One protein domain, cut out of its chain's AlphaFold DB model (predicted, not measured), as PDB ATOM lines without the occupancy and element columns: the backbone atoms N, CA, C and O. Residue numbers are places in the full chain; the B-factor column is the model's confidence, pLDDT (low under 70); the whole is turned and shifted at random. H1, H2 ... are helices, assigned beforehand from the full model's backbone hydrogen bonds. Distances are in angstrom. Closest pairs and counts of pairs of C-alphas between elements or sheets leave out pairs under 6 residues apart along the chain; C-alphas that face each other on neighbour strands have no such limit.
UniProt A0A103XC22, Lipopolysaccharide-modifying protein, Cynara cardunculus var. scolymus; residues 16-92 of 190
ATOM      1  N   GLU A  16      90.178 221.525 214.339       89.31
ATOM      2  CA  GLU A  16      91.590 221.143 214.167       89.31
ATOM      3  C   GLU A  16      91.769 219.625 214.058       89.31
ATOM      4  O   GLU A  16      92.466 219.128 213.169       89.31
ATOM      5  N   VAL A  17      91.069 218.883 214.919       89.31
ATOM      6  CA  VAL A  17      91.068 217.417 214.917       89.31
ATOM      7  C   VAL A  17      90.394 216.893 213.651       89.31
ATOM      8  O   VAL A  17      90.938 216.034 212.957       89.31
ATOM      9  N   ALA A  18      89.228 217.442 213.301       90.81
ATOM     10  CA  ALA A  18      88.500 217.052 212.099       90.81
ATOM     11  C   ALA A  18      89.312 217.317 210.818       90.81
ATOM     12  O   ALA A  18      89.357 216.467 209.931       90.81
ATOM     13  N   LEU A  19      90.001 218.458 210.727       91.31
ATOM     14  CA  LEU A  19      90.830 218.827 209.580       91.31
ATOM     15  C   LEU A  19      92.021 217.872 209.412       91.31
ATOM     16  O   LEU A  19      92.338 217.464 208.290       91.31
ATOM     17  N   LYS A  20      92.646 217.466 210.524       91.06
ATOM     18  CA  LYS A  20      93.707 216.447 210.545       91.06
ATOM     19  C   LYS A  20      93.189 215.087 210.064       91.06
ATOM     20  O   LYS A  20      93.812 214.486 209.187       91.06
ATOM     21  N   ASP A  21      92.034 214.646 210.565       91.06
ATOM     22  CA  ASP A  21      91.382 213.399 210.141       91.06
ATOM     23  C   ASP A  21      91.031 213.417 208.644       91.06
ATOM     24  O   ASP A  21      91.272 212.436 207.939       91.06
ATOM     25  N   ILE A  22      90.517 214.542 208.129       91.75
ATOM     26  CA  ILE A  22      90.203 214.728 206.702       91.75
ATOM     27  C   ILE A  22      91.474 214.645 205.853       91.75
ATOM     28  O   ILE A  22      91.497 213.947 204.836       91.75
ATOM     29  N   LYS A  23      92.548 215.330 206.269       91.44
ATOM     30  CA  LYS A  23      93.835 215.316 205.558       91.44
ATOM     31  C   LYS A  23      94.411 213.905 205.479       91.44
ATOM     32  O   LYS A  23      94.904 213.509 204.426       91.44
ATOM     33  N   GLU A  24      94.332 213.147 206.570       92.75
ATOM     34  CA  GLU A  24      94.809 211.766 206.599       92.75
ATOM     35  C   GLU A  24      93.892 210.828 205.804       92.75
ATOM     36  O   GLU A  24      94.370 210.011 205.022       92.75
ATOM     37  N   GLY A  25      92.571 211.002 205.905       90.56
ATOM     38  CA  GLY A  25      91.589 210.269 205.108       90.56
ATOM     39  C   GLY A  25      91.784 210.455 203.601       90.56
ATOM     40  O   GLY A  25      91.715 209.483 202.850       90.56
ATOM     41  N   ASN A  26      92.121 211.670 203.155       90.06
ATOM     42  CA  ASN A  26      92.379 211.955 201.744       90.06
ATOM     43  C   ASN A  26      93.606 211.227 201.177       90.06
ATOM     44  O   ASN A  26      93.617 210.936 199.982       90.06
ATOM     45  N   LYS A  27      94.598 210.886 202.010       90.88
ATOM     46  CA  LYS A  27      95.783 210.117 201.588       90.88
ATOM     47  C   LYS A  27      95.510 208.622 201.430       90.88
ATOM     48  O   LYS A  27      96.246 207.957 200.708       90.88
ATOM     49  N   ARG A  28      94.481 208.085 202.101       92.62
ATOM     50  CA  ARG A  28      94.210 206.634 202.141       92.62
ATOM     51  C   ARG A  28      93.774 206.061 200.795       92.62
ATOM     52  O   ARG A  28      94.034 204.894 200.536       92.62
ATOM     53  N   VAL A  29      93.098 206.858 199.966       89.44
ATOM     54  CA  VAL A  29      92.545 206.417 198.676       89.44
ATOM     55  C   VAL A  29      92.879 207.441 197.602       89.44
ATOM     56  O   VAL A  29      92.449 208.602 197.680       89.44
ATOM     57  N   LYS A  30      93.618 207.006 196.574       88.25
ATOM     58  CA  LYS A  30      93.949 207.855 195.422       88.25
ATOM     59  C   LYS A  30      92.678 208.209 194.661       88.25
ATOM     60  O   LYS A  30      91.764 207.399 194.573       88.25
ATOM     61  N   TRP A  31      92.631 209.393 194.052       85.81
ATOM     62  CA  TRP A  31      91.445 209.865 193.323       85.81
ATOM     63  C   TRP A  31      90.894 208.834 192.323       85.81
ATOM     64  O   TRP A  31      89.705 208.541 192.335       85.81
ATOM     65  N   LYS A  32      91.777 208.221 191.524       85.69
ATOM     66  CA  LYS A  32      91.427 207.210 190.509       85.69
ATOM     67  C   LYS A  32      90.814 205.923 191.077       85.69
ATOM     68  O   LYS A  32      90.188 205.182 190.332       85.69
ATOM     69  N   GLU A  33      91.015 205.654 192.365       88.38
ATOM     70  CA  GLU A  33      90.523 204.461 193.064       88.38
ATOM     71  C   GLU A  33      89.212 204.739 193.820       88.38
ATOM     72  O   GLU A  33      88.620 203.829 194.398       88.38
ATOM     73  N   ARG A  34      88.744 205.996 193.839       86.75
ATOM     74  CA  ARG A  34      87.496 206.367 194.511       86.75
ATOM     75  C   ARG A  34      86.297 205.874 193.711       86.75
ATOM     76  O   ARG A  34      86.261 205.956 192.486       86.75
ATOM     77  N   VAL A  35      85.283 205.406 194.429       83.25
ATOM     78  CA  VAL A  35      84.021 204.980 193.829       83.25
ATOM     79  C   VAL A  35      83.315 206.212 193.236       83.25
ATOM     80  O   VAL A  35      83.066 207.164 193.978       83.25
ATOM     81  N   PRO A  36      82.972 206.228 191.933       79.88
ATOM     82  CA  PRO A  36      82.445 207.407 191.242       79.88
ATOM     83  C   PRO A  36      80.936 207.606 191.476       79.88
ATOM     84  O   PRO A  36      80.199 207.955 190.559       79.88
ATOM     85  N   TYR A  37      80.469 207.376 192.704       75.12
ATOM     86  CA  TYR A  37      79.097 207.658 193.113       75.12
ATOM     87  C   TYR A  37      79.075 208.906 193.999       75.12
ATOM     88  O   TYR A  37      79.814 209.011 194.977       75.12
ATOM     89  N   ALA A  38      78.188 209.848 193.678       77.75
ATOM     90  CA  ALA A  38      77.745 210.864 194.619       77.75
ATOM     91  C   ALA A  38      77.248 210.208 195.921       77.75
ATOM     92  O   ALA A  38      76.430 209.289 195.904       77.75
ATOM     93  N   TYR A  39      77.751 210.700 197.053       78.69
ATOM     94  CA  TYR A  39      77.417 210.209 198.384       78.69
ATOM     95  C   TYR A  39      76.859 211.350 199.233       78.69
ATOM     96  O   TYR A  39      77.451 212.427 199.314       78.69
ATOM     97  N   TRP A  40      75.735 211.101 199.904       82.19
ATOM     98  CA  TRP A  40      75.145 212.032 200.857       82.19
ATOM     99  C   TRP A  40      74.558 211.272 202.046       82.19
ATOM    100  O   TRP A  40      73.850 210.280 201.884       82.19
ATOM    101  N   LYS A  41      74.828 211.769 203.253       81.88
ATOM    102  CA  LYS A  41      74.238 211.280 204.500       81.88
ATOM    103  C   LYS A  41      73.894 212.480 205.371       81.88
ATOM    104  O   LYS A  41      74.765 213.291 205.668       81.88
ATOM    105  N   GLY A  42      72.635 212.601 205.778       81.62
ATOM    106  CA  GLY A  42      72.199 213.698 206.637       81.62
ATOM    107  C   GLY A  42      70.724 213.627 207.015       81.62
ATOM    108  O   GLY A  42      69.962 212.797 206.522       81.62
ATOM    109  N   ASN A  43      70.306 214.522 207.911       83.12
ATOM    110  CA  ASN A  43      68.915 214.599 208.346       83.12
ATOM    111  C   ASN A  43      68.019 215.183 207.234       83.12
ATOM    112  O   ASN A  43      68.125 216.368 206.894       83.12
ATOM    113  N   ARG A  44      67.120 214.345 206.699       82.50
ATOM    114  CA  ARG A  44      66.167 214.687 205.627       82.50
ATOM    115  C   ARG A  44      65.060 215.652 206.061       82.50
ATOM    116  O   ARG A  44      64.526 216.367 205.226       82.50
ATOM    117  N   ASN A  45      64.713 215.680 207.350       84.31
ATOM    118  CA  ASN A  45      63.537 216.402 207.850       84.31
ATOM    119  C   ASN A  45      63.788 217.911 208.013       84.31
ATOM    120  O   ASN A  45      62.882 218.650 208.373       84.31
ATOM    121  N   VAL A  46      65.022 218.367 207.770       84.19
ATOM    122  CA  VAL A  46      65.425 219.770 207.957       84.19
ATOM    123  C   VAL A  46      64.996 220.655 206.783       84.19
ATOM    124  O   VAL A  46      64.755 221.840 206.982       84.19
ATOM    125  N   ALA A  47      64.897 220.111 205.565       84.69
ATOM    126  CA  ALA A  47      64.479 220.871 204.388       84.69
ATOM    127  C   ALA A  47      63.889 219.953 203.298       84.69
ATOM    128  O   ALA A  47      64.446 218.874 203.078       84.69
ATOM    129  N   PRO A  48      62.846 220.382 202.554       86.44
ATOM    130  CA  PRO A  48      62.239 219.593 201.475       86.44
ATOM    131  C   PRO A  48      63.241 219.095 200.424       86.44
ATOM    132  O   PRO A  48      63.231 217.918 200.079       86.44
ATOM    133  N   VAL A  49      64.198 219.937 200.018       86.06
ATOM    134  CA  VAL A  49      65.246 219.568 199.045       86.06
ATOM    135  C   VAL A  49      66.108 218.383 199.505       86.06
ATOM    136  O   VAL A  49      66.569 217.588 198.694       86.06
ATOM    137  N   ARG A  50      66.302 218.203 200.820       83.56
ATOM    138  CA  ARG A  50      67.035 217.046 201.362       83.56
ATOM    139  C   ARG A  50      66.202 215.770 201.318       83.56
ATOM    140  O   ARG A  50      66.767 214.685 201.243       83.56
ATOM    141  N   ALA A  51      64.876 215.881 201.376       84.12
ATOM    142  CA  ALA A  51      63.992 214.739 201.185       84.12
ATOM    143  C   ALA A  51      63.986 214.277 199.721       84.12
ATOM    144  O   ALA A  51      63.892 213.074 199.483       84.12
ATOM    145  N   ASP A  52      64.153 215.198 198.768       85.19
ATOM    146  CA  ASP A  52      64.247 214.869 197.342       85.19
ATOM    147  C   ASP A  52      65.495 214.049 196.997       85.19
ATOM    148  O   ASP A  52      65.417 213.191 196.122       85.19
ATOM    149  N   LEU A  53      66.602 214.205 197.734       81.25
ATOM    150  CA  LEU A  53      67.810 213.384 197.547       81.25
ATOM    151  C   LEU A  53      67.545 211.876 197.706       81.25
ATOM    152  O   LEU A  53      68.238 211.068 197.096       81.25
ATOM    153  N   LEU A  54      66.517 211.481 198.468       79.19
ATOM    154  CA  LEU A  54      66.138 210.068 198.616       79.19
ATOM    155  C   LEU A  54      65.499 209.479 197.359       79.19
ATOM    156  O   LEU A  54      65.502 208.259 197.195       79.19
ATOM    157  N   LYS A  55      64.973 210.322 196.462       77.50
ATOM    158  CA  LYS A  55      64.471 209.885 195.153       77.50
ATOM    159  C   LYS A  55      65.607 209.371 194.263       77.50
ATOM    160  O   LYS A  55      65.344 208.610 193.342       77.50
ATOM    161  N   CYS A  56      66.853 209.746 194.563       71.50
ATOM    162  CA  CYS A  56      68.054 209.332 193.835       71.50
ATOM    163  C   CYS A  56      68.699 208.047 194.388       71.50
ATOM    164  O   CYS A  56      69.799 207.687 193.963       71.50
ATOM    165  N   ASN A  57      68.058 207.359 195.342       68.38
ATOM    166  CA  ASN A  57      68.548 206.070 195.827       68.38
ATOM    167  C   ASN A  57      68.631 205.049 194.683       68.38
ATOM    168  O   ASN A  57      67.759 204.995 193.818       68.38
ATOM    169  N   HIS A  58      69.683 204.228 194.706       61.34
ATOM    170  CA  HIS A  58      69.961 203.221 193.685       61.34
ATOM    171  C   HIS A  58      68.765 202.272 193.509       61.34
ATOM    172  O   HIS A  58      68.425 201.508 194.414       61.34
ATOM    173  N   THR A  59      68.131 202.319 192.337       63.59
ATOM    174  CA  THR A  59      67.134 201.333 191.901       63.59
ATOM    175  C   THR A  59      67.759 200.446 190.822       63.59
ATOM    176  O   THR A  59      68.683 200.895 190.145       63.59
ATOM    177  N   PRO A  60      67.270 199.213 190.596       61.47
ATOM    178  CA  PRO A  60      67.809 198.320 189.560       61.47
ATOM    179  C   PRO A  60      67.763 198.873 188.122       61.47
ATOM    180  O   PRO A  60      68.305 198.247 187.217       61.47
ATOM    181  N   HIS A  61      67.080 200.000 187.889       60.38
ATOM    182  CA  HIS A  61      66.747 200.510 186.557       60.38
ATOM    183  C   HIS A  61      67.264 201.927 186.273       60.38
ATOM    184  O   HIS A  61      67.099 202.406 185.154       60.38
ATOM    185  N   VAL A  62      67.877 202.608 187.249       63.16
ATOM    186  CA  VAL A  62      68.369 203.987 187.081       63.16
ATOM    187  C   VAL A  62      69.790 204.098 187.624       63.16
ATOM    188  O   VAL A  62      69.991 204.215 188.833       63.16
ATOM    189  N   ASP A  63      70.765 204.097 186.713       62.44
ATOM    190  CA  ASP A  63      72.147 204.494 186.988       62.44
ATOM    191  C   ASP A  63      72.359 205.917 186.462       62.44
ATOM    192  O   ASP A  63      72.336 206.169 185.258       62.44
ATOM    193  N   TRP A  64      72.507 206.871 187.378       63.44
ATOM    194  CA  TRP A  64      72.674 208.285 187.046       63.44
ATOM    195  C   TRP A  64      74.110 208.651 186.643       63.44
ATOM    196  O   TRP A  64      74.312 209.795 186.261       63.44
ATOM    197  N   ALA A  65      75.072 207.711 186.698       55.53
ATOM    198  CA  ALA A  65      76.402 207.682 186.060       55.53
ATOM    199  C   ALA A  65      77.028 209.001 185.530       55.53
ATOM    200  O   ALA A  65      77.604 209.019 184.437       55.53
ATOM    201  N   THR A  66      76.991 210.110 186.272       52.84
ATOM    202  CA  THR A  66      77.557 211.375 185.784       52.84
ATOM    203  C   THR A  66      79.080 211.322 185.850       52.84
ATOM    204  O   THR A  66      79.669 211.264 186.929       52.84
ATOM    205  N   ARG A  67      79.735 211.338 184.685       55.38
ATOM    206  CA  ARG A  67      81.185 211.154 184.552       55.38
ATOM    207  C   ARG A  67      81.869 212.398 183.981       55.38
ATOM    208  O   ARG A  67      81.880 212.613 182.775       55.38
ATOM    209  N   LEU A  68      82.495 213.177 184.863       54.81
ATOM    210  CA  LEU A  68      83.454 214.244 184.551       54.81
ATOM    211  C   LEU A  68      84.705 213.988 185.402       54.81
ATOM    212  O   LEU A  68      84.641 214.130 186.618       54.81
ATOM    213  N   PHE A  69      85.818 213.550 184.804       62.94
ATOM    214  CA  PHE A  69      86.935 212.976 185.577       62.94
ATOM    215  C   PHE A  69      88.122 213.916 185.802       62.94
ATOM    216  O   PHE A  69      88.630 213.970 186.920       62.94
ATOM    217  N   SER A  70      88.566 214.657 184.782       66.31
ATOM    218  CA  SER A  70      89.735 215.545 184.893       66.31
ATOM    219  C   SER A  70      89.412 216.813 185.684       66.31
ATOM    220  O   SER A  70      90.011 217.055 186.727       66.31
ATOM    221  N   GLN A  71      88.384 217.558 185.262       73.81
ATOM    222  CA  GLN A  71      87.976 218.800 185.927       73.81
ATOM    223  C   GLN A  71      87.547 218.573 187.383       73.81
ATOM    224  O   GLN A  71      87.803 219.402 188.250       73.81
ATOM    225  N   ALA A  72      86.895 217.442 187.675       82.88
ATOM    226  CA  ALA A  72      86.450 217.129 189.031       82.88
ATOM    227  C   ALA A  72      87.624 216.845 189.977       82.88
ATOM    228  O   ALA A  72      87.556 217.233 191.142       82.88
ATOM    229  N   GLN A  73      88.694 216.212 189.478       84.38
ATOM    230  CA  GLN A  73      89.903 215.991 190.266       84.38
ATOM    231  C   GLN A  73      90.581 217.318 190.596       84.38
ATOM    232  O   GLN A  73      90.834 217.593 191.763       84.38
ATOM    233  N   GLU A  74      90.812 218.161 189.588       87.12
ATOM    234  CA  GLU A  74      91.444 219.472 189.771       87.12
ATOM    235  C   GLU A  74      90.647 220.349 190.743       87.12
ATOM    236  O   GLU A  74      91.213 220.923 191.676       87.12
ATOM    237  N   ASN A  75      89.319 220.385 190.592       88.50
ATOM    238  CA  ASN A  75      88.435 221.114 191.501       88.50
ATOM    239  C   ASN A  75      88.473 220.538 192.924       88.50
ATOM    240  O   ASN A  75      88.463 221.297 193.897       88.50
ATOM    241  N   GLY A  76      88.516 219.209 193.058       88.50
ATOM    242  CA  GLY A  76      88.627 218.521 194.342       88.50
ATOM    243  C   GLY A  76      89.945 218.830 195.053       88.50
ATOM    244  O   GLY A  76      89.940 219.171 196.237       88.50
ATOM    245  N   ASP A  77      91.057 218.788 194.320       89.88
ATOM    246  CA  ASP A  77      92.397 219.077 194.832       89.88
ATOM    247  C   ASP A  77      92.538 220.556 195.225       89.88
ATOM    248  O   ASP A  77      93.024 220.861 196.319       89.88
ATOM    249  N   ALA A  78      92.050 221.479 194.387       93.38
ATOM    250  CA  ALA A  78      92.045 222.913 194.682       93.38
ATOM    251  C   ALA A  78      91.182 223.242 195.911       93.38
ATOM    252  O   ALA A  78      91.622 223.973 196.799       93.38
ATOM    253  N   SER A  79      89.990 222.643 196.011       90.69
ATOM    254  CA  SER A  79      89.105 222.818 197.172       90.69
ATOM    255  C   SER A  79      89.730 222.249 198.444       90.69
ATOM    256  O   SER A  79      89.714 222.896 199.489       90.69
ATOM    257  N   SER A  80      90.328 221.054 198.368       91.62
ATOM    258  CA  SER A  80      91.014 220.442 199.509       91.62
ATOM    259  C   SER A  80      92.189 221.301 199.983       91.62
ATOM    260  O   SER A  80      92.384 221.446 201.190       91.62
ATOM    261  N   ARG A  81      92.959 221.887 199.056       93.38
ATOM    262  CA  ARG A  81      94.038 222.828 199.386       93.38
ATOM    263  C   ARG A  81      93.488 224.072 200.077       93.38
ATOM    264  O   ARG A  81      93.977 224.429 201.143       93.38
ATOM    265  N   PHE A  82      92.423 224.660 199.532       94.19
ATOM    266  CA  PHE A  82      91.791 225.841 200.113       94.19
ATOM    267  C   PHE A  82      91.328 225.602 201.556       94.19
ATOM    268  O   PHE A  82      91.655 226.385 202.440       94.19
ATOM    269  N   ILE A  83      90.627 224.496 201.823       92.88
ATOM    270  CA  ILE A  83      90.175 224.161 203.182       92.88
ATOM    271  C   ILE A  83      91.362 223.982 204.139       92.88
ATOM    272  O   ILE A  83      91.318 224.464 205.268       92.88
ATOM    273  N   GLN A  84      92.434 223.321 203.693       89.69
ATOM    274  CA  GLN A  84      93.613 223.077 204.527       89.69
ATOM    275  C   GLN A  84      94.441 224.334 204.807       89.69
ATOM    276  O   GLN A  84      95.100 224.390 205.842       89.69
ATOM    277  N   GLU A  85      94.448 225.309 203.899       91.25
ATOM    278  CA  GLU A  85      95.273 226.516 204.004       91.25
ATOM    279  C   GLU A  85      94.502 227.706 204.574       91.25
ATOM    280  O   GLU A  85      94.998 228.380 205.477       91.25
ATOM    281  N   PHE A  86      93.287 227.941 204.079       91.19
ATOM    282  CA  PHE A  86      92.521 229.160 204.332       91.19
ATOM    283  C   PHE A  86      91.427 229.001 205.384       91.19
ATOM    284  O   PHE A  86      91.027 229.991 205.990       91.19
ATOM    285  N   VAL A  87      90.968 227.776 205.649       92.81
ATOM    286  CA  VAL A  87      89.933 227.496 206.659       92.81
ATOM    287  C   VAL A  87      90.572 226.848 207.886       92.81
ATOM    288  O   VAL A  87      90.092 225.851 208.406       92.81
ATOM    289  N   LYS A  88      91.704 227.380 208.348       92.19
ATOM    290  CA  LYS A  88      92.327 226.975 209.618       92.19
ATOM    291  C   LYS A  88      91.710 227.735 210.789       92.19
ATOM    292  O   LYS A  88      91.166 228.822 210.600       92.19
ATOM    293  N   MET A  89      91.853 227.199 212.004       90.31
ATOM    294  CA  MET A  89      91.429 227.913 213.216       90.31
ATOM    295  C   MET A  89      92.138 229.262 213.372       90.31
ATOM    296  O   MET A  89      91.486 230.238 213.718       90.31
ATOM    297  N   GLU A  90      93.428 229.345 213.031       89.50
ATOM    298  CA  GLU A  90      94.200 230.600 213.012       89.50
ATOM    299  C   GLU A  90      93.496 231.690 212.189       89.50
ATOM    300  O   GLU A  90      93.280 232.798 212.673       89.50
ATOM    301  N   ASN A  91      93.035 231.346 210.986       92.44
ATOM    302  CA  ASN A  91      92.358 232.288 210.098       92.44
ATOM    303  C   ASN A  91      90.955 232.649 210.596       92.44
ATOM    304  O   ASN A  91      90.486 233.757 210.356       92.44
ATOM    305  N   ALA A  92      90.274 231.732 211.291       91.56
ATOM    306  CA  ALA A  92      88.998 232.041 211.927       91.56
ATOM    307  C   ALA A  92      89.179 233.083 213.042       91.56
ATOM    308  O   ALA A  92      88.394 234.028 213.126       91.56
TER     309      ALA A  92
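What this domain is: This is residues 16 to 92 of the 190 residues of the protein "Lipopolysaccharide-modifying protein" of Cynara cardunculus var. scolymus (UniProt A0A103XC22). H1 and H3 run opposite ways, loosely side by side, at one end of an open frame, with short H4 near the start of H1; two long links reach out to H2, alone at the far end. Residues 57 to 62 stick out. The 77 printed residues include four named helices, H1 to H4 in order; the class is all helix. The whole is loose, with a radius of gyration of the C-alphas of 15.9 A, spanning 46 by 32 by 20 A.

How they stand to each other: H1, residues 16 to 28, and H3, residues 70 to 86, are close but not clearly touching, at a shallow tilt of 29 degrees, opposite ways; their closest C-alphas, Leu 19 and Gln 84, are 7.2 A apart. H2, residues 48 to 56, is apart from both. H3 and H4, residues 89 to 92, meet only through their link. Every O i to N i+4 pair is within hydrogen-bond range in H3, 7 of 9 in H1 and 1 of 5 in H2, where 5 of 6 O i to N i+3 pairs are; H4 is too short.

Where its parts are: H1 begins at C-alpha 16 (91.590, 221.143, 214.167) and measures 19.0 A, H2 14.1 A, H3 23.9 A; H4 ends at C-alpha 92 (88.998, 232.041, 211.927).

The domain as a whole: The printed part has no cut. The links H1 to H2 and H2 to H3 are long. Residues 57 to 70 have pLDDT under 70.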